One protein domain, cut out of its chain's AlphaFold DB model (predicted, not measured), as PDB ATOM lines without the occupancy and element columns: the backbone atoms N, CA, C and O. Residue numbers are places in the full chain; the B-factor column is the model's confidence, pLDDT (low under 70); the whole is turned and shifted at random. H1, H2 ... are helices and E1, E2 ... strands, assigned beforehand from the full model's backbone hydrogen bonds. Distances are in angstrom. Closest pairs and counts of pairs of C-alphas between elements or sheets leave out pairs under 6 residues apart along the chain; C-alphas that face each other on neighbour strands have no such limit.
ATOM      1  N   HIS A   4      74.935  88.714  89.049       96.25
ATOM      2  CA  HIS A   4      76.192  88.904  89.752       96.25
ATOM      3  C   HIS A   4      75.922  88.862  91.248       96.25
ATOM      4  O   HIS A   4      75.222  89.721  91.782       96.25
ATOM      5  N   TYR A   5      76.481  87.875  91.938       95.31
ATOM      6  CA  TYR A   5      76.426  87.809  93.395       95.31
ATOM      7  C   TYR A   5      77.646  88.529  93.961       95.31
ATOM      8  O   TYR A   5      78.771  88.062  93.785       95.31
ATOM      9  N   ILE A   6      77.428  89.667  94.614       95.12
ATOM     10  CA  ILE A   6      78.490  90.585  95.045       95.12
ATOM     11  C   ILE A   6      78.360  90.949  96.526       95.12
ATOM     12  O   ILE A   6      77.314  90.754  97.147       95.12
ATOM     13  N   GLU A   7      79.435  91.470  97.111       92.19
ATOM     14  CA  GLU A   7      79.442  92.014  98.472       92.19
ATOM     15  C   GLU A   7      79.498  93.542  98.430       92.19
ATOM     16  O   GLU A   7      80.330  94.115  97.729       92.19
ATOM     17  N   GLY A   8      78.682  94.213  99.239       89.94
ATOM     18  CA  GLY A   8      78.585  95.669  99.208       89.94
ATOM     19  C   GLY A   8      77.339  96.171  99.915       89.94
ATOM     20  O   GLY A   8      76.581  95.389 100.483       89.94
ATOM     21  N   ASP A   9      77.127  97.475  99.873       90.12
ATOM     22  CA  ASP A   9      75.888  98.082 100.343       90.12
ATOM     23  C   ASP A   9      74.970  98.351  99.146       90.12
ATOM     24  O   ASP A   9      75.370  98.974  98.160       90.12
ATOM     25  N   LEU A  10      73.735  97.856  99.236       93.88
ATOM     26  CA  LEU A  10      72.731  98.008  98.190       93.88
ATOM     27  C   LEU A  10      72.438  99.487  97.892       93.88
ATOM     28  O   LEU A  10      72.243  99.841  96.732       93.88
ATOM     29  N   LEU A  11      72.405 100.348  98.914       91.75
ATOM     30  CA  LEU A  11      72.041 101.758  98.758       91.75
ATOM     31  C   LEU A  11      73.187 102.645  98.273       91.75
ATOM     32  O   LEU A  11      72.913 103.707  97.714       91.75
ATOM     33  N   GLU A  12      74.441 102.213  98.435       92.62
ATOM     34  CA  GLU A  12      75.595 102.900  97.832       92.62
ATOM     35  C   GLU A  12      75.572 102.780  96.302       92.62
ATOM     36  O   GLU A  12      76.095 103.644  95.600       92.62
ATOM     37  N   ASN A  13      74.908 101.741  95.774       92.69
ATOM     38  CA  ASN A  13      74.661 101.542  94.347       92.69
ATOM     39  C   ASN A  13      75.928 101.721  93.488       92.69
ATOM     40  O   ASN A  13      75.920 102.437  92.485       92.69
ATOM     41  N   GLU A  14      77.031 101.075  93.879       92.50
ATOM     42  CA  GLU A  14      78.349 101.227  93.236       92.50
ATOM     43  C   GLU A  14      78.313 100.905  91.730       92.50
ATOM     44  O   GLU A  14      78.995 101.543  90.925       92.50
ATOM     45  N   HIS A  15      77.453  99.961  91.338       94.25
ATOM     46  CA  HIS A  15      77.218  99.568  89.947       94.25
ATOM     47  C   HIS A  15      76.248 100.485  89.186       94.25
ATOM     48  O   HIS A  15      75.969 100.233  88.018       94.25
ATOM     49  N   LYS A  16      75.750 101.553  89.822       95.25
ATOM     50  CA  LYS A  16      74.836 102.550  89.242       95.25
ATOM     51  C   LYS A  16      73.607 101.916  88.586       95.25
ATOM     52  O   LYS A  16      73.184 102.339  87.513       95.25
ATOM     53  N   ALA A  17      73.039 100.902  89.235       97.06
ATOM     54  CA  ALA A  17      71.860 100.220  88.735       97.06
ATOM     55  C   ALA A  17      70.685 101.197  88.614       97.06
ATOM     56  O   ALA A  17      70.381 101.955  89.544       97.06
ATOM     57  N   ARG A  18      70.007 101.153  87.469       97.19
ATOM     58  CA  ARG A  18      68.876 102.028  87.143       97.19
ATOM     59  C   ARG A  18      67.604 101.671  87.909       97.19
ATOM     60  O   ARG A  18      66.710 102.505  88.064       97.19
ATOM     61  N   ALA A  19      67.535 100.447  88.422       98.38
ATOM     62  CA  ALA A  19      66.468 100.005  89.297       98.38
ATOM     63  C   ALA A  19      66.970  99.294  90.552       98.38
ATOM     64  O   ALA A  19      67.983  98.597  90.535       98.38
ATOM     65  N   PHE A  20      66.183  99.403  91.617       98.56
ATOM     66  CA  PHE A  20      66.267  98.538  92.783       98.56
ATOM     67  C   PHE A  20      65.091  97.568  92.813       98.56
ATOM     68  O   PHE A  20      63.976  97.945  92.456       98.56
ATOM     69  N   ALA A  21      65.306  96.353  93.303       98.44
ATOM     70  CA  ALA A  21      64.226  95.458  93.701       98.44
ATOM     71  C   ALA A  21      64.370  95.111  95.184       98.44
ATOM     72  O   ALA A  21      65.446  94.721  95.635       98.44
ATOM     73  N   ILE A  22      63.288  95.263  95.942       97.25
ATOM     74  CA  ILE A  22      63.243  94.977  97.377       97.25
ATOM     75  C   ILE A  22      62.028  94.123  97.714       97.25
ATOM     76  O   ILE A  22      61.021  94.127  97.009       97.25
ATOM     77  N   GLU A  23      62.122  93.394  98.816       95.38
ATOM     78  CA  GLU A  23      61.011  92.620  99.355       95.38
ATOM     79  C   GLU A  23      60.031  93.491 100.152       95.38
ATOM     80  O   GLU A  23      60.418  94.430 100.855       95.38
ATOM     81  N   SER A  24      58.747  93.154 100.057       95.44
ATOM     82  CA  SER A  24      57.653  93.816 100.762       95.44
ATOM     83  C   SER A  24      56.543  92.828 101.140       95.44
ATOM     84  O   SER A  24      56.504  91.690 100.667       95.44
ATOM     85  N   ASN A  25      55.630  93.265 102.006       95.31
ATOM     86  CA  ASN A  25      54.390  92.552 102.334       95.31
ATOM     87  C   ASN A  25      53.192  93.171 101.596       95.31
ATOM     88  O   ASN A  25      53.380  93.955 100.661       95.31
ATOM     89  N   THR A  26      51.970  92.826 101.994       95.06
ATOM     90  CA  THR A  26      50.734  93.358 101.398       95.06
ATOM     91  C   THR A  26      49.995  94.329 102.320       95.06
ATOM     92  O   THR A  26      49.033  94.959 101.897       95.06
ATOM     93  N   GLU A  27      50.460  94.521 103.559       94.88
ATOM     94  CA  GLU A  27      49.815  95.368 104.572       94.88
ATOM     95  C   GLU A  27      50.320  96.817 104.607       94.88
ATOM     96  O   GLU A  27      49.876  97.621 105.436       94.88
ATOM     97  N   GLY A  28      51.255  97.183 103.729       94.75
ATOM     98  CA  GLY A  28      51.796  98.540 103.665       94.75
ATOM     99  C   GLY A  28      52.825  98.816 104.762       94.75
ATOM    100  O   GLY A  28      52.968  99.956 105.225       94.75
ATOM    101  N   LEU A  29      53.528  97.776 105.216       94.06
ATOM    102  CA  LEU A  29      54.577  97.876 106.226       94.06
ATOM    103  C   LEU A  29      55.954  97.659 105.589       94.06
ATOM    104  O   LEU A  29      56.163  96.711 104.844       94.06
ATOM    105  N   MET A  30      56.916  98.516 105.924       93.19
ATOM    106  CA  MET A  30      58.322  98.374 105.525       93.19
ATOM    107  C   MET A  30      59.159  98.101 106.770       93.19
ATOM    108  O   MET A  30      59.629  99.033 107.422       93.19
ATOM    109  N   ASN A  31      59.247  96.825 107.147       88.88
ATOM    110  CA  ASN A  31      59.752  96.366 108.444       88.88
ATOM    111  C   ASN A  31      60.943  95.393 108.364       88.88
ATOM    112  O   ASN A  31      61.384  94.905 109.402       88.88
ATOM    113  N   THR A  32      61.489  95.134 107.174       88.12
ATOM    114  CA  THR A  32      62.804  94.484 107.023       88.12
ATOM    115  C   THR A  32      63.914  95.534 107.100       88.12
ATOM    116  O   THR A  32      63.658  96.720 106.874       88.12
ATOM    117  N   GLN A  33      65.154  95.123 107.396       86.25
ATOM    118  CA  GLN A  33      66.290  96.054 107.472       86.25
ATOM    119  C   GLN A  33      66.425  96.880 106.183       86.25
ATOM    120  O   GLN A  33      66.481  98.106 106.249       86.25
ATOM    121  N   VAL A  34      66.374  96.229 105.017       89.88
ATOM    122  CA  VAL A  34      66.461  96.903 103.713       89.88
ATOM    123  C   VAL A  34      65.257  97.822 103.486       89.88
ATOM    124  O   VAL A  34      65.436  98.994 103.159       89.88
ATOM    125  N   SER A  35      64.025  97.354 103.718       91.19
ATOM    126  CA  SER A  35      62.832  98.183 103.484       91.19
ATOM    127  C   SER A  35      62.794  99.416 104.400       91.19
ATOM    128  O   SER A  35      62.329 100.475 103.981       91.19
ATOM    129  N   VAL A  36      63.316  99.329 105.631       91.94
ATOM    130  CA  VAL A  36      63.434 100.482 106.545       91.94
ATOM    131  C   VAL A  36      64.402 101.534 106.001       91.94
ATOM    132  O   VAL A  36      64.117 102.733 106.100       91.94
ATOM    133  N   GLN A  37      65.518 101.117 105.402       91.38
ATOM    134  CA  GLN A  37      66.457 102.049 104.780       91.38
ATOM    135  C   GLN A  37      65.838 102.717 103.545       91.38
ATOM    136  O   GLN A  37      65.902 103.939 103.416       91.38
ATOM    137  N   PHE A  38      65.135 101.956 102.698       95.00
ATOM    138  CA  PHE A  38      64.408 102.505 101.547       95.00
ATOM    139  C   PHE A  38      63.310 103.483 101.966       95.00
ATOM    140  O   PHE A  38      63.227 104.571 101.405       95.00
ATOM    141  N   ARG A  39      62.528 103.173 103.009       94.19
ATOM    142  CA  ARG A  39      61.562 104.118 103.599       94.19
ATOM    143  C   ARG A  39      62.240 105.410 104.051       94.19
ATOM    144  O   ARG A  39      61.675 106.491 103.922       94.19
ATOM    145  N   THR A  40      63.440 105.299 104.617       90.94
ATOM    146  CA  THR A  40      64.214 106.449 105.090       90.94
ATOM    147  C   THR A  40      64.752 107.298 103.947       90.94
ATOM    148  O   THR A  40      64.666 108.521 104.037       90.94
ATOM    149  N   ARG A  41      65.276 106.668 102.893       92.12
ATOM    150  CA  ARG A  41      65.868 107.334 101.729       92.12
ATOM    151  C   ARG A  41      64.822 107.888 100.757       92.12
ATOM    152  O   ARG A  41      65.067 108.926 100.144       92.12
ATOM    153  N   TYR A  42      63.678 107.212 100.645       94.94
ATOM    154  CA  TYR A  42      62.588 107.490  99.708       94.94
ATOM    155  C   TYR A  42      61.233 107.529 100.451       94.94
ATOM    156  O   TYR A  42      60.420 106.608 100.340       94.94
ATOM    157  N   PRO A  43      60.924 108.592 101.215       95.38
ATOM    158  CA  PRO A  43      59.680 108.657 101.993       95.38
ATOM    159  C   PRO A  43      58.410 108.617 101.122       95.38
ATOM    160  O   PRO A  43      57.424 107.988 101.500       95.38
ATOM    161  N   ARG A  44      58.446 109.205  99.917       97.50
ATOM    162  CA  ARG A  44      57.312 109.185  98.971       97.50
ATOM    163  C   ARG A  44      57.014 107.795  98.405       97.50
ATOM    164  O   ARG A  44      55.854 107.489  98.123       97.50
ATOM    165  N   LEU A  45      58.039 106.953  98.263       97.50
ATOM    166  CA  LEU A  45      57.868 105.544  97.912       97.50
ATOM    167  C   LEU A  45      57.027 104.841  98.976       97.50
ATOM    168  O   LEU A  45      56.059 104.163  98.638       97.50
ATOM    169  N   TYR A  46      57.344 105.061 100.255       97.50
ATOM    170  CA  TYR A  46      56.603 104.456 101.357       97.50
ATOM    171  C   TYR A  46      55.150 104.935 101.415       97.50
ATOM    172  O   TYR A  46      54.250 104.115 101.576       97.50
ATOM    173  N   GLU A  47      54.903 106.236 101.248       97.31
ATOM    174  CA  GLU A  47      53.541 106.785 101.207       97.31
ATOM    175  C   GLU A  47      52.708 106.144 100.090       97.31
ATOM    176  O   GLU A  47      51.587 105.693 100.328       97.31
ATOM    177  N   SER A  48      53.279 106.043  98.888       97.44
ATOM    178  CA  SER A  48      52.600 105.484  97.713       97.44
ATOM    179  C   SER A  48      52.320 103.989  97.882       97.44
ATOM    180  O   SER A  48      51.197 103.538  97.654       97.44
ATOM    181  N   TYR A  49      53.314 103.241  98.363       97.56
ATOM    182  CA  TYR A  49      53.193 101.822  98.686       97.56
ATOM    183  C   TYR A  49      52.131 101.564  99.767       97.56
ATOM    184  O   TYR A  49      51.268 100.701  99.624       97.56
ATOM    185  N   ARG A  50      52.127 102.354 100.844       96.75
ATOM    186  CA  ARG A  50      51.131 102.221 101.913       96.75
ATOM    187  C   ARG A  50      49.714 102.472 101.399       96.75
ATOM    188  O   ARG A  50      48.799 101.763 101.804       96.75
ATOM    189  N   ASN A  51      49.533 103.445 100.507       96.69
ATOM    190  CA  ASN A  51      48.221 103.770  99.953       96.69
ATOM    191  C   ASN A  51      47.646 102.629  99.102       96.69
ATOM    192  O   ASN A  51      46.464 102.325  99.247       96.69
ATOM    193  N   ILE A  52      48.458 101.976  98.260       96.06
ATOM    194  CA  ILE A  52      47.982 100.848  97.437       96.06
ATOM    195  C   ILE A  52      47.671  99.603  98.283       96.06
ATOM    196  O   ILE A  52      46.699  98.903  98.010       96.06
ATOM    197  N   CYS A  53      48.427  99.360  99.355       95.75
ATOM    198  CA  CYS A  53      48.151  98.261 100.284       95.75
ATOM    199  C   CYS A  53      46.867  98.459 101.102       95.75
ATOM    200  O   CYS A  53      46.255  97.490 101.541       95.75
ATOM    201  N   GLN A  54      46.462  99.708 101.340       95.31
ATOM    202  CA  GLN A  54      45.343 100.049 102.226       95.31
ATOM    203  C   GLN A  54      44.027 100.312 101.480       95.31
ATOM    204  O   GLN A  54      43.100 100.882 102.057       95.31
ATOM    205  N   THR A  55      43.920  99.917 100.209       95.94
ATOM    206  CA  THR A  55      42.662 100.049  99.467       95.94
ATOM    207  C   THR A  55      41.609  99.066  99.972       95.94
ATOM    208  O   THR A  55      41.921  97.952 100.389       95.94
ATOM    209  N   GLU A  56      40.337  99.452  99.867       93.75
ATOM    210  CA  GLU A  56      39.203  98.571 100.146       93.75
ATOM    211  C   GLU A  56      38.306  98.453  98.894       93.75
ATOM    212  O   GLU A  56      37.711  99.454  98.487       93.75
ATOM    213  N   PRO A  57      38.189  97.260  98.269       93.12
ATOM    214  CA  PRO A  57      38.881  96.009  98.610       93.12
ATOM    215  C   PRO A  57      40.406  96.072  98.357       93.12
ATOM    216  O   PRO A  57      40.861  96.936  97.597       93.12
ATOM    217  N   PRO A  58      41.204  95.172  98.971       91.94
ATOM    218  CA  PRO A  58      42.635  95.076  98.695       91.94
ATOM    219  C   PRO A  58      42.899  94.816  97.211       91.94
ATOM    220  O   PRO A  58      42.236  93.983  96.595       91.94
ATOM    221  N   GLN A  59      43.856  95.547  96.643       91.75
ATOM    222  CA  GLN A  59      44.265  95.404  95.240       91.75
ATOM    223  C   GLN A  59      45.691  94.868  95.083       91.75
ATOM    224  O   GLN A  59      46.070  94.503  93.978       91.75
ATOM    225  N   PHE A  60      46.457  94.803  96.173       95.94
ATOM    226  CA  PHE A  60      47.843  94.350  96.180       95.94
ATOM    227  C   PHE A  60      47.977  93.061  96.991       95.94
ATOM    228  O   PHE A  60      47.649  93.027  98.180       95.94
ATOM    229  N   HIS A  61      48.444  92.002  96.343       95.62
ATOM    230  CA  HIS A  61      48.457  90.636  96.850       95.62
ATOM    231  C   HIS A  61      49.858  90.026  96.769       95.62
ATOM    232  O   HIS A  61      50.751  90.534  96.094       95.62
ATOM    233  N   ALA A  62      50.063  88.910  97.473       96.12
ATOM    234  CA  ALA A  62      51.313  88.170  97.383       96.12
ATOM    235  C   ALA A  62      51.538  87.696  95.939       96.12
ATOM    236  O   ALA A  62      50.647  87.097  95.339       96.12
ATOM    237  N   GLY A  63      52.730  87.943  95.402       96.38
ATOM    238  CA  GLY A  63      53.034  87.736  93.988       96.38
ATOM    239  C   GLY A  63      53.070  89.023  93.166       96.38
ATOM    240  O   GLY A  63      53.798  89.073  92.175       96.38
ATOM    241  N   ASP A  64      52.397  90.085  93.604       97.81
ATOM    242  CA  ASP A  64      52.371  91.357  92.882       97.81
ATOM    243  C   ASP A  64      53.678  92.151  93.049       97.81
ATOM    244  O   ASP A  64      54.469  91.938  93.977       97.81
ATOM    245  N   VAL A  65      53.900  93.104  92.140       98.50
ATOM    246  CA  VAL A  65      55.042  94.026  92.173       98.50
ATOM    247  C   VAL A  65      54.541  95.462  92.117       98.50
ATOM    248  O   VAL A  65      53.919  95.881  91.144       98.50
ATOM    249  N   PHE A  66      54.834  96.241  93.156       98.19
ATOM    250  CA  PHE A  66      54.556  97.674  93.165       98.19
ATOM    251  C   PHE A  66      55.764  98.446  92.622       98.19
ATOM    252  O   PHE A  66      56.876  98.319  93.139       98.19
ATOM    253  N   VAL A  67      55.540  99.258  91.588       98.31
ATOM    254  CA  VAL A  67      56.578 100.072  90.945       98.31
ATOM    255  C   VAL A  67      56.469 101.512  91.416       98.31
ATOM    256  O   VAL A  67      55.404 102.123  91.334       98.31
ATOM    257  N   TRP A  68      57.590 102.070  91.847       98.38
ATOM    258  CA  TRP A  68      57.727 103.492  92.121       98.38
ATOM    259  C   TRP A  68      58.931 104.050  91.368       98.38
ATOM    260  O   TRP A  68      59.939 103.366  91.210       98.38
ATOM    261  N   GLU A  69      58.827 105.290  90.909       97.62
ATOM    262  CA  GLU A  69      59.886 105.981  90.183       97.62
ATOM    263  C   GLU A  69      60.122 107.345  90.827       97.62
ATOM    264  O   GLU A  69      59.179 108.100  91.089       97.62
ATOM    265  N   ASP A  70      61.385 107.631  91.127       94.25
ATOM    266  CA  ASP A  70      61.806 108.920  91.656       94.25
ATOM    267  C   ASP A  70      61.860 109.982  90.550       94.25
ATOM    268  O   ASP A  70      61.986 109.677  89.367       94.25
ATOM    269  N   HIS A  71      61.887 111.261  90.928       93.31
ATOM    270  CA  HIS A  71      62.066 112.363  89.977       93.31
ATOM    271  C   HIS A  71      63.407 112.308  89.219       93.31
ATOM    272  O   HIS A  71      63.582 112.999  88.219       93.31
ATOM    273  N   THR A  72      64.382 111.547  89.726       92.44
ATOM    274  CA  THR A  72      65.675 111.297  89.075       92.44
ATOM    275  C   THR A  72      65.606 110.219  87.989       92.44
ATOM    276  O   THR A  72      66.589 110.029  87.276       92.44
ATOM    277  N   GLY A  73      64.478 109.511  87.860       94.12
ATOM    278  CA  GLY A  73      64.322 108.340  86.993       94.12
ATOM    279  C   GLY A  73      64.791 107.024  87.628       94.12
ATOM    280  O   GLY A  73      64.740 105.979  86.984       94.12
ATOM    281  N   GLN A  74      65.247 107.040  88.888       95.75
ATOM    282  CA  GLN A  74      65.556 105.816  89.634       95.75
ATOM    283  C   GLN A  74      64.265 105.039  89.920       95.75
ATOM    284  O   GLN A  74      63.348 105.561  90.559       95.75
ATOM    285  N   VAL A  75      64.217 103.769  89.512       98.38
ATOM    286  CA  VAL A  75      63.050 102.896  89.722       98.38
ATOM    287  C   VAL A  75      63.248 102.009  90.952       98.38
ATOM    288  O   VAL A  75      64.350 101.526  91.210       98.38
ATOM    289  N   VAL A  76      62.181 101.763  91.712       98.50
ATOM    290  CA  VAL A  76      62.154 100.785  92.805       98.50
ATOM    291  C   VAL A  76      60.957  99.852  92.639       98.50
ATOM    292  O   VAL A  76      59.803 100.283  92.645       98.50
ATOM    293  N   TYR A  77      61.246  98.560  92.547       98.69
ATOM    294  CA  TYR A  77      60.279  97.474  92.509       98.69
ATOM    295  C   TYR A  77      60.118  96.872  93.912       98.69
ATOM    296  O   TYR A  77      61.082  96.388  94.503       98.69
ATOM    297  N   ASN A  78      58.902  96.892  94.450       98.06
ATOM    298  CA  ASN A  78      58.546  96.280  95.731       98.06
ATOM    299  C   ASN A  78      57.828  94.957  95.455       98.06
ATOM    300  O   ASN A  78      56.689  94.963  94.986       98.06
ATOM    301  N   LEU A  79      58.507  93.837  95.697       98.31
ATOM    302  CA  LEU A  79      57.998  92.497  95.422       98.31
ATOM    303  C   LEU A  79      57.242  91.971  96.648       98.31
ATOM    304  O   LEU A  79      57.836  91.801  97.718       98.31
ATOM    305  N   ALA A  80      55.952  91.669  96.490       96.75
ATOM    306  CA  ALA A  80      55.096  91.128  97.543       96.75
ATOM    307  C   ALA A  80      55.399  89.645  97.825       96.75
ATOM    308  O   ALA A  80      54.647  88.745  97.450       96.75
ATOM    309  N   VAL A  81      56.518  89.390  98.502       96.06
ATOM    310  CA  VAL A  81      57.010  88.038  98.825       96.06
ATOM    311  C   VAL A  81      56.696  87.600 100.252       96.06
ATOM    312  O   VAL A  81      56.960  86.454 100.611       96.06
ATOM    313  N   TYR A  82      56.125  88.488 101.068       94.81
ATOM    314  CA  TYR A  82      55.617  88.164 102.396       94.81
ATOM    315  C   TYR A  82      54.090  88.147 102.390       94.81
ATOM    316  O   TYR A  82      53.452  89.090 101.930       94.81
ATOM    317  N   ALA A  83      53.508  87.077 102.929       87.56
ATOM    318  CA  ALA A  83      52.059  86.904 103.009       87.56
ATOM    319  C   ALA A  83      51.426  87.611 104.217       87.56
ATOM    320  O   ALA A  83      50.202  87.645 104.315       87.56
ATOM    321  N   ASN A  84      52.240  88.079 105.173       85.56
ATOM    322  CA  ASN A  84      51.767  88.779 106.364       85.56
ATOM    323  C   ASN A  84      52.830  89.723 106.980       85.56
ATOM    324  O   ASN A  84      54.014  89.633 106.622       85.56
ATOM    325  N   PRO A  85      52.474  90.560 107.982       82.75
ATOM    326  CA  PRO A  85      53.395  91.502 108.625       82.75
ATOM    327  C   PRO A  85      54.526  90.844 109.413       82.75
ATOM    328  O   PRO A  85      55.522  91.496 109.721       82.75
ATOM    329  N   TYR A  86      54.373  89.570 109.771       87.12
ATOM    330  CA  TYR A  86      55.330  88.816 110.579       87.12
ATOM    331  C   TYR A  86      56.447  88.196 109.731       87.12
ATOM    332  O   TYR A  86      57.123  87.279 110.189       87.12
ATOM    333  N   LEU A  87      56.630  88.685 108.497       87.31
ATOM    334  CA  LEU A  87      57.656  88.231 107.557       87.31
ATOM    335  C   LEU A  87      57.553  86.730 107.247       87.31
ATOM    336  O   LEU A  87      58.548  86.058 106.970       87.31
ATOM    337  N   THR A  88      56.330  86.194 107.275       91.00
ATOM    338  CA  THR A  88      56.074  84.850 106.751       91.00
ATOM    339  C   THR A  88      56.155  84.918 105.236       91.00
ATOM    340  O   THR A  88      55.416  85.687 104.616       91.00
ATOM    341  N   LEU A  89      57.051  84.131 104.643       92.56
ATOM    342  CA  LEU A  89      57.164  84.052 103.190       92.56
ATOM    343  C   LEU A  89      55.839  83.604 102.574       92.56
ATOM    344  O   LEU A  89      55.147  82.735 103.108       92.56
ATOM    345  N   ALA A  90      55.512  84.208 101.440       92.69
ATOM    346  CA  ALA A  90      54.439  83.754 100.584       92.69
ATOM    347  C   ALA A  90      54.738  82.359 100.025       92.69
ATOM    348  O   ALA A  90      55.854  81.834 100.118       92.69
ATOM    349  N   GLU A  91      53.719  81.748  99.425       94.00
ATOM    350  CA  GLU A  91      53.897  80.477  98.747       94.00
ATOM    351  C   GLU A  91      54.940  80.602  97.632       94.00
ATOM    352  O   GLU A  91      55.111  81.650  97.006       94.00
ATOM    353  N   ARG A  92      55.638  79.497  97.359       93.06
ATOM    354  CA  ARG A  92      56.693  79.454  96.339       93.06
ATOM    355  C   ARG A  92      56.206  79.962  94.979       93.06
ATOM    356  O   ARG A  92      56.992  80.558  94.253       93.06
ATOM    357  N   GLU A  93      54.939  79.720  94.649       95.69
ATOM    358  CA  GLU A  93      54.346  80.178  93.394       95.69
ATOM    359  C   GLU A  93      54.226  81.704  93.338       95.69
ATOM    360  O   GLU A  93      54.666  82.300  92.362       95.69
ATOM    361  N   SER A  94      53.773  82.348  94.418       96.62
ATOM    362  CA  SER A  94      53.759  83.811  94.524       96.62
ATOM    363  C   SER A  94      55.162  84.404  94.381       96.62
ATOM    364  O   SER A  94      55.348  85.388  93.678       96.62
ATOM    365  N   ILE A  95      56.189  83.786  94.974       96.50
ATOM    366  CA  ILE A  95      57.573  84.270  94.825       96.50
ATOM    367  C   ILE A  95      58.036  84.187  93.360       96.50
ATOM    368  O   ILE A  95      58.634  85.135  92.848       96.50
ATOM    369  N   ARG A  96      57.742  83.079  92.661       97.12
ATOM    370  CA  ARG A  96      58.053  82.940  91.224       97.12
ATOM    371  C   ARG A  96      57.286  83.957  90.385       97.12
ATOM    372  O   ARG A  96      57.880  84.565  89.498       97.12
ATOM    373  N   GLN A  97      56.009  84.176  90.696       98.19
ATOM    374  CA  GLN A  97      55.181  85.197  90.061       98.19
ATOM    375  C   GLN A  97      55.799  86.592  90.226       98.19
ATOM    376  O   GLN A  97      55.945  87.296  89.233       98.19
ATOM    377  N   SER A  98      56.243  86.969  91.431       98.25
ATOM    378  CA  SER A  98      56.881  88.273  91.655       98.25
ATOM    379  C   SER A  98      58.171  88.450  90.860       98.25
ATOM    380  O   SER A  98      58.407  89.532  90.331       98.25
ATOM    381  N   PHE A  99      59.009  87.415  90.737       98.38
ATOM    382  CA  PHE A  99      60.199  87.508  89.885       98.38
ATOM    383  C   PHE A  99      59.836  87.623  88.403       98.38
ATOM    384  O   PHE A  99      60.455  88.414  87.690       98.38
ATOM    385  N   ALA A 100      58.843  86.861  87.935       98.31
ATOM    386  CA  ALA A 100      58.392  86.924  86.547       98.31
ATOM    387  C   ALA A 100      57.840  88.314  86.209       98.31
ATOM    388  O   ALA A 100      58.188  88.888  85.177       98.31
ATOM    389  N   GLU A 101      57.050  88.886  87.115       98.62
ATOM    390  CA  GLU A 101      56.493  90.224  86.962       98.62
ATOM    391  C   GLU A 101      57.576  91.308  87.046       98.62
ATOM    392  O   GLU A 101      57.573  92.234  86.238       98.62
ATOM    393  N   LEU A 102      58.565  91.164  87.940       98.62
ATOM    394  CA  LEU A 102      59.740  92.040  87.976       98.62
ATOM    395  C   LEU A 102      60.456  92.059  86.621       98.62
ATOM    396  O   LEU A 102      60.726  93.138  86.095       98.62
ATOM    397  N   ARG A 103      60.754  90.884  86.047       97.94
ATOM    398  CA  ARG A 103      61.401  90.794  84.731       97.94
ATOM    399  C   ARG A 103      60.550  91.465  83.656       97.94
ATOM    400  O   ARG A 103      61.069  92.300  82.920       97.94
ATOM    401  N   ARG A 104      59.255  91.141  83.594       98.25
ATOM    402  CA  ARG A 104      58.320  91.705  82.608       98.25
ATOM    403  C   ARG A 104      58.300  93.235  82.667       98.25
ATOM    404  O   ARG A 104      58.433  93.895  81.641       98.25
ATOM    405  N   LEU A 105      58.171  93.797  83.870       98.38
ATOM    406  CA  LEU A 105      58.142  95.243  84.099       98.38
ATOM    407  C   LEU A 105      59.492  95.916  83.832       98.38
ATOM    408  O   LEU A 105      59.524  97.080  83.431       98.38
ATOM    409  N   ALA A 106      60.601  95.221  84.087       97.88
ATOM    410  CA  ALA A 106      61.926  95.703  83.728       97.88
ATOM    411  C   ALA A 106      62.054  95.792  82.204       97.88
ATOM    412  O   ALA A 106      62.352  96.866  81.696       97.88
ATOM    413  N   GLU A 107      61.749  94.722  81.470       97.00
ATOM    414  CA  GLU A 107      61.816  94.693  80.003       97.00
ATOM    415  C   GLU A 107      60.907  95.756  79.359       97.00
ATOM    416  O   GLU A 107      61.359  96.503  78.491       97.00
ATOM    417  N   GLU A 108      59.666  95.907  79.839       97.81
ATOM    418  CA  GLU A 108      58.716  96.929  79.366       97.81
ATOM    419  C   GLU A 108      59.267  98.357  79.519       97.81
ATOM    420  O   GLU A 108      59.080  99.209  78.651       97.81
ATOM    421  N   ARG A 109      59.999  98.611  80.608       96.94
ATOM    422  CA  ARG A 109      60.633  99.906  80.906       96.94
ATOM    423  C   ARG A 109      62.051 100.023  80.355       96.94
ATOM    424  O   ARG A 109      62.757 100.970  80.699       96.94
ATOM    425  N   GLN A 110      62.487  99.057  79.547       96.44
ATOM    426  CA  GLN A 110      63.842  98.955  78.993       96.44
ATOM    427  C   GLN A 110      64.936  98.892  80.073       96.44
ATOM    428  O   GLN A 110      66.050  99.377  79.872       96.44
ATOM    429  N   ILE A 111      64.561  98.371  81.246       97.31
ATOM    430  CA  ILE A 111      65.344  97.852  82.377       97.31
ATOM    431  C   ILE A 111      66.704  97.254  82.002       97.31
ATOM    432  O   ILE A 111      66.693  96.095  81.619       97.31
ATOM    433  N   ASP A 112      67.842  97.945  82.073       95.00
ATOM    434  CA  ASP A 112      69.146  97.333  81.741       95.00
ATOM    435  C   ASP A 112      69.998  96.962  82.962       95.00
ATOM    436  O   ASP A 112      70.972  96.230  82.828       95.00
ATOM    437  N   SER A 113      69.642  97.431  84.159       97.50
ATOM    438  CA  SER A 113      70.384  97.139  85.386       97.50
ATOM    439  C   SER A 113      69.487  97.167  86.627       97.50
ATOM    440  O   SER A 113      68.774  98.143  86.879       97.50
ATOM    441  N   ILE A 114      69.525  96.093  87.420       98.38
ATOM    442  CA  ILE A 114      68.738  95.923  88.649       98.38
ATOM    443  C   ILE A 114      69.670  95.557  89.804       98.38
ATOM    444  O   ILE A 114      70.412  94.586  89.715       98.38
ATOM    445  N   ALA A 115      69.599  96.283  90.915       98.00
ATOM    446  CA  ALA A 115      70.270  95.938  92.165       98.00
ATOM    447  C   ALA A 115      69.259  95.431  93.204       98.00
ATOM    448  O   ALA A 115      68.194  96.019  93.387       98.00
ATOM    449  N   MET A 116      69.571  94.339  93.900       97.50
ATOM    450  CA  MET A 116      68.667  93.747  94.890       97.50
ATOM    451  C   MET A 116      69.419  93.051  96.032       97.50
ATOM    452  O   MET A 116      70.568  92.636  95.855       97.50
ATOM    453  N   PRO A 117      68.796  92.885  97.211       95.38
ATOM    454  CA  PRO A 117      69.280  91.948  98.215       95.38
ATOM    455  C   PRO A 117      68.863  90.509  97.836       95.38
ATOM    456  O   PRO A 117      68.171  90.302  96.835       95.38
ATOM    457  N   PRO A 118      69.211  89.490  98.638       94.75
ATOM    458  CA  PRO A 118      68.676  88.141  98.488       94.75
ATOM    459  C   PRO A 118      67.175  88.118  98.840       94.75
ATOM    460  O   PRO A 118      66.792  87.919  99.993       94.75
ATOM    461  N   ILE A 119      66.312  88.370  97.852       95.00
ATOM    462  CA  ILE A 119      64.853  88.440  98.030       95.00
ATOM    463  C   ILE A 119      64.293  87.075  98.439       95.00
ATOM    464  O   ILE A 119      64.680  86.042  97.890       95.00
ATOM    465  N   ALA A 120      63.350  87.072  99.386       92.12
ATOM    466  CA  ALA A 120      62.698  85.859  99.883       92.12
ATOM    467  C   ALA A 120      63.670  84.842 100.521       92.12
ATOM    468  O   ALA A 120      63.380  83.648 100.623       92.12
ATOM    469  N   ALA A 121      64.822  85.313 101.005       87.81
ATOM    470  CA  ALA A 121      65.751  84.501 101.783       87.81
ATOM    471  C   ALA A 121      65.181  84.134 103.172       87.81
ATOM    472  O   ALA A 121      65.574  83.120 103.759       87.81
ATOM    473  N   GLY A 122      64.209  84.914 103.660       75.69
ATOM    474  CA  GLY A 122      63.591  84.768 104.977       75.69
ATOM    475  C   GLY A 122      64.532  85.157 106.121       75.69
ATOM    476  O   GLY A 122      65.702  85.489 105.917       75.69
ATOM    477  N   VAL A 123      64.027  85.092 107.354       71.25
ATOM    478  CA  VAL A 123      64.829  85.376 108.554       71.25
ATOM    479  C   VAL A 123      65.999  84.388 108.634       71.25
ATOM    480  O   VAL A 123      65.802  83.175 108.616       71.25
ATOM    481  N   GLY A 124      67.230  84.907 108.687       63.78
ATOM    482  CA  GLY A 124      68.452  84.093 108.723       63.78
ATOM    483  C   GLY A 124      68.866  83.466 107.384       63.78
ATOM    484  O   GLY A 124      69.812  82.686 107.353       63.78
ATOM    485  N   GLY A 125      68.186  83.784 106.278       70.69
ATOM    486  CA  GLY A 125      68.613  83.407 104.926       70.69
ATOM    487  C   GLY A 125      68.393  81.943 104.521       70.69
ATOM    488  O   GLY A 125      68.843  81.523 103.452       70.69
ATOM    489  N   LEU A 126      67.690  81.155 105.339       68.12
ATOM    490  CA  LEU A 126      67.534  79.704 105.160       68.12
ATOM    491  C   LEU A 126      66.789  79.306 103.874       68.12
ATOM    492  O   LEU A 126      66.998  78.209 103.353       68.12
ATOM    493  N   ASN A 127      65.948  80.189 103.332       80.88
ATOM    494  CA  ASN A 127      65.139  79.906 102.144       80.88
ATOM    495  C   ASN A 127      65.796  80.364 100.835       80.88
ATOM    496  O   ASN A 127      65.271  80.091  99.750       80.88
ATOM    497  N   TRP A 128      66.974  80.995 100.910       91.00
ATOM    498  CA  TRP A 128      67.589  81.643  99.756       91.00
ATOM    499  C   TRP A 128      67.841  80.692  98.589       91.00
ATOM    500  O   TRP A 128      67.577  81.042  97.448       91.00
ATOM    501  N   ARG A 129      68.268  79.449  98.840       91.31
ATOM    502  CA  ARG A 129      68.557  78.479  97.767       91.31
ATOM    503  C   ARG A 129      67.375  78.274  96.807       91.31
ATOM    504  O   ARG A 129      67.587  78.086  95.612       91.31
ATOM    505  N   GLY A 130      66.145  78.268  97.327       90.62
ATOM    506  CA  GLY A 130      64.938  78.109  96.514       90.62
ATOM    507  C   GLY A 130      64.634  79.354  95.683       90.62
ATOM    508  O   GLY A 130      64.414  79.238  94.480       90.62
ATOM    509  N   ALA A 131      64.674  80.526  96.319       94.06
ATOM    510  CA  ALA A 131      64.440  81.812  95.669       94.06
ATOM    511  C   ALA A 131      65.528  82.150  94.637       94.06
ATOM    512  O   ALA A 131      65.203  82.556  93.530       94.06
ATOM    513  N   LYS A 132      66.799  81.871  94.947       95.69
ATOM    514  CA  LYS A 132      67.942  81.996  94.038       95.69
ATOM    515  C   LYS A 132      67.709  81.241  92.736       95.69
ATOM    516  O   LYS A 132      67.860  81.810  91.666       95.69
ATOM    517  N   ARG A 133      67.312  79.966  92.824       95.12
ATOM    518  CA  ARG A 133      67.047  79.160  91.627       95.12
ATOM    519  C   ARG A 133      65.887  79.737  90.813       95.12
ATOM    520  O   ARG A 133      65.992  79.812  89.599       95.12
ATOM    521  N   ALA A 134      64.812  80.168  91.475       95.75
ATOM    522  CA  ALA A 134      63.696  80.819  90.794       95.75
ATOM    523  C   ALA A 134      64.130  82.111  90.084       95.75
ATOM    524  O   ALA A 134      63.766  82.312  88.935       95.75
ATOM    525  N   LEU A 135      64.945  82.946  90.736       97.25
ATOM    526  CA  LEU A 135      65.511  84.155  90.141       97.25
ATOM    527  C   LEU A 135      66.356  83.821  88.901       97.25
ATOM    528  O   LEU A 135      66.166  84.437  87.858       97.25
ATOM    529  N   GLU A 136      67.252  82.836  89.006       97.00
ATOM    530  CA  GLU A 136      68.125  82.400  87.907       97.00
ATOM    531  C   GLU A 136      67.342  81.862  86.708       97.00
ATOM    532  O   GLU A 136      67.625  82.258  85.582       97.00
ATOM    533  N   GLU A 137      66.333  81.021  86.950       96.12
ATOM    534  CA  GLU A 137      65.418  80.532  85.910       96.12
ATOM    535  C   GLU A 137      64.647  81.693  85.263       96.12
ATOM    536  O   GLU A 137      64.540  81.779  84.043       96.12
ATOM    537  N   THR A 138      64.111  82.611  86.069       96.81
ATOM    538  CA  THR A 138      63.294  83.715  85.562       96.81
ATOM    539  C   THR A 138      64.102  84.717  84.754       96.81
ATOM    540  O   THR A 138      63.583  85.220  83.766       96.81
ATOM    541  N   PHE A 139      65.340  85.025  85.137       96.75
ATOM    542  CA  PHE A 139      66.185  86.013  84.453       96.75
ATOM    543  C   PHE A 139      67.086  85.407  83.371       96.75
ATOM    544  O   PHE A 139      67.930  86.100  82.800       96.75
ATOM    545  N   GLU A 140      66.899  84.131  83.031       95.56
ATOM    546  CA  GLU A 140      67.595  83.519  81.906       95.56
ATOM    547  C   GLU A 140      67.303  84.281  80.600       95.56
ATOM    548  O   GLU A 140      66.150  84.517  80.224       95.56
ATOM    549  N   GLY A 141      68.365  84.702  79.906       93.19
ATOM    550  CA  GLY A 141      68.265  85.468  78.662       93.19
ATOM    551  C   GLY A 141      67.849  86.934  78.828       93.19
ATOM    552  O   GLY A 141      67.584  87.592  77.824       93.19
ATOM    553  N   PHE A 142      67.788  87.461  80.055       95.56
ATOM    554  CA  PHE A 142      67.623  88.898  80.276       95.56
ATOM    555  C   PHE A 142      68.832  89.665  79.710       95.56
ATOM    556  O   PHE A 142      69.978  89.259  79.907       95.56
ATOM    557  N   ALA A 143      68.571  90.750  78.973       93.94
ATOM    558  CA  ALA A 143      69.607  91.505  78.264       93.94
ATOM    559  C   ALA A 143      70.440  92.424  79.178       93.94
ATOM    560  O   ALA A 143      71.542  92.812  78.798       93.94
ATOM    561  N   GLY A 144      69.899  92.782  80.346       94.69
ATOM    562  CA  GLY A 144      70.550  93.634  81.338       94.69
ATOM    563  C   GLY A 144      71.221  92.861  82.473       94.69
ATOM    564  O   GLY A 144      71.142  91.635  82.541       94.69
ATOM    565  N   ASP A 145      71.835  93.593  83.399       97.38
ATOM    566  CA  ASP A 145      72.533  93.059  84.569       97.38
ATOM    567  C   ASP A 145      71.656  93.032  85.825       97.38
ATOM    568  O   ASP A 145      70.967  93.995  86.162       97.38
ATOM    569  N   VAL A 146      71.735  91.936  86.577       97.94
ATOM    570  CA  VAL A 146      71.159  91.826  87.919       97.94
ATOM    571  C   VAL A 146      72.285  91.694  88.939       97.94
ATOM    572  O   VAL A 146      73.063  90.747  88.894       97.94
ATOM    573  N   TYR A 147      72.360  92.614  89.894       97.69
ATOM    574  CA  TYR A 147      73.333  92.612  90.983       97.69
ATOM    575  C   TYR A 147      72.650  92.215  92.292       97.69
ATOM    576  O   TYR A 147      71.800  92.943  92.806       97.69
ATOM    577  N   VAL A 148      73.026  91.064  92.845       97.00
ATOM    578  CA  VAL A 148      72.511  90.549  94.117       97.00
ATOM    579  C   VAL A 148      73.558  90.749  95.209       97.00
ATOM    580  O   VAL A 148      74.603  90.098  95.215       97.00
ATOM    581  N   TYR A 149      73.265  91.633  96.160       94.44
ATOM    582  CA  TYR A 149      74.167  91.990  97.255       94.44
ATOM    583  C   TYR A 149      74.031  90.997  98.417       94.44
ATOM    584  O   TYR A 149      73.111  91.087  99.224       94.44
ATOM    585  N   MET A 150      74.948  90.035  98.518       88.25
ATOM    586  CA  MET A 150      74.857  88.886  99.434       88.25
ATOM    587  C   MET A 150      75.157  89.213 100.905       88.25
ATOM    588  O   MET A 150      74.778  88.447 101.791       88.25
ATOM    589  N   LYS A 151      75.837  90.330 101.179       73.94
ATOM    590  CA  LYS A 151      76.144  90.822 102.529       73.94
ATOM    591  C   LYS A 151      76.193  92.340 102.508       73.94
ATOM    592  O   LYS A 151      76.981  92.890 101.741       73.94
ATOM    593  N   ASN A 152      75.409  92.987 103.371       62.03
ATOM    594  CA  ASN A 152      75.493  94.432 103.548       62.03
ATOM    595  C   ASN A 152      76.752  94.773 104.364       62.03
ATOM    596  O   ASN A 152      76.913  94.270 105.476       62.03
ATOM    597  N   LYS A 153      77.654  95.596 103.815       56.28
ATOM    598  CA  LYS A 153      78.911  95.984 104.487       56.28
ATOM    599  C   LYS A 153      78.705  96.988 105.630       56.28
ATOM    600  O   LYS A 153      79.623  97.162 106.427       56.28
ATOM    601  N   SER A 154      77.527  97.609 105.742       59.00
ATOM    602  CA  SER A 154      77.317  98.770 106.624       59.00
ATOM    603  C   SER A 154      76.158  98.665 107.640       59.00
ATOM    604  O   SER A 154      75.493  99.675 107.882       59.00
ATOM    605  N   PRO A 155      75.910  97.525 108.321       60.91
ATOM    606  CA  PRO A 155      74.785  97.408 109.259       60.91
ATOM    607  C   PRO A 155      74.842  98.415 110.423       60.91
ATOM    608  O   PRO A 155      73.807  98.835 110.932       60.91
ATOM    609  N   GLU A 156      76.033  98.850 110.840       66.62
ATOM    610  CA  GLU A 156      76.195  99.828 111.927       66.62
ATOM    611  C   GLU A 156      75.740 101.240 111.535       66.62
ATOM    612  O   GLU A 156      75.124 101.943 112.341       66.62
ATOM    613  N   ARG A 157      75.976 101.643 110.276       63.16
ATOM    614  CA  ARG A 157      75.464 102.916 109.749       63.16
ATOM    615  C   ARG A 157      73.942 102.915 109.771       63.16
ATOM    616  O   ARG A 157      73.343 103.890 110.222       63.16
ATOM    617  N   ASP A 158      73.333 101.800 109.381       63.31
ATOM    618  CA  ASP A 158      71.879 101.637 109.375       63.31
ATOM    619  C   ASP A 158      71.281 101.807 110.772       63.31
ATOM    620  O   ASP A 158      70.312 102.546 110.956       63.31
ATOM    621  N   LEU A 159      71.881 101.146 111.767       67.50
ATOM    622  CA  LEU A 159      71.448 101.234 113.161       67.50
ATOM    623  C   LEU A 159      71.570 102.665 113.690       67.50
ATOM    624  O   LEU A 159      70.638 103.160 114.324       67.50
ATOM    625  N   SER A 160      72.670 103.354 113.373       72.31
ATOM    626  CA  SER A 160      72.863 104.750 113.777       72.31
ATOM    627  C   SER A 160      71.830 105.692 113.145       72.31
ATOM    628  O   SER A 160      71.267 106.537 113.835       72.31
ATOM    629  N   ALA A 161      71.499 105.508 111.862       69.25
ATOM    630  CA  ALA A 161      70.517 106.334 111.162       69.25
ATOM    631  C   ALA A 161      69.091 106.118 111.695       69.25
ATOM    632  O   ALA A 161      68.317 107.071 111.813       69.25
ATOM    633  N   ILE A 162      68.738 104.873 112.037       70.62
ATOM    634  CA  ILE A 162      67.460 104.554 112.682       70.62
ATOM    635  C   ILE A 162      67.395 105.191 114.074       70.62
ATOM    636  O   ILE A 162      66.379 105.807 114.401       70.62
TER     637      ILE A 162
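What this domain is: This is residues 4 to 162 of the 290 residues of the protein "Macro domain-containing protein" of Anaerolinea sp. 'rifampicinis' (UniProt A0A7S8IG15). Look first for one strongly twisted sheet of six strands through the middle, with H3 packed along one face and H2 over the opposite face near the E3 edge. H4 packs beside H3, H1 grazes the sheet, and H5 ends the printed part away from the sheet, near H1. The printed part has 159 residues with five named helices and six named strands, in the chain order E1 E2 H1 H2 E3 E4 H3 E5 H4 E6 H5. The sheet is mixed, in the order E1 E6 E5 E2 E4 E3, and the class is mixed, helices and strands. The whole is compact and rounded, with a radius of gyration of the C-alphas of 14.5 A and spans of 39 by 37 by 35 A.

Where its parts are: Find C-alpha 4 at (76.192, 88.904, 89.752), where E1 begins, residues 4 to 7. E2 is residues 19 to 24, 15.7 A long. H1, residues 33 to 41, and H2, residues 43 to 53 and 15.6 A, follow. E3 is residues 65 to 69, and E4 residues 75 to 80, 16.2 A. At C-alpha 92, (56.693, 79.454, 96.339), begins H3, residues 92 to 108, 24.4 A. Next come E5, residues 113 to 116, H4, residues 128 to 138 and 15.0 A, and E6, residues 145 to 151 and 18.5 A. H5, residues 155 to 162, ends at C-alpha 162, (67.460, 104.554, 112.682).

How they stand to each other: Begin at the sheet: E3 and E4 form a hairpin, antiparallel, with N 78 and O 66 2.8 A apart. The other neighbours are parallel: look at N 20 and O 75, 2.8 A, for E2 and E4; N 115 and O 19, 2.8 A, for E5 and E2; N 116 and O 147, 2.8 A, for E6 and E5; N 4 and O 146, 2.8 A, for E1 and E6. E5, H4, E6 form a strand-helix-strand unit, two parallel neighbour strands with a helix between, its crossover right-handed. E4, H3, E5 form a split one, with E2 between the strands, also right-handed. H3 is on the sheet at a height of 8.9 A, along the strands, 12 degrees to E4 on the local plane; the closest C-alphas to E4 are Ser 98 and Leu 79, 5.8 A. H2, on the opposite face, has a height of 8.8 A; its closest C-alpha pair with E3 is Leu 45 and Trp 68, 6.1 A. H1 only grazes the sheet, with residues 34 to 38. H4 is not on the sheet but touches H3, closest at C-alphas 138 and 100, 5.9 A, at a steep tilt of 41 degrees. H5 is not on the sheet; it is close to H1 but not clearly touching, C-alphas 158 and 37 being 7.1 A apart. In each helix every O i to N i+4 pair is within hydrogen-bond range.

The domain as a whole: The two C-alphas farthest apart are those of Glu 7 and Glu 56, 40.8 A. The printed part has no cut. The long links are E1 to E2, H2 to E3, E4 to H3 and E5 to H4. The mean pLDDT of the printed part is 91.8; look for values under 70 at residues 124, 126, 152 to 159 and 161.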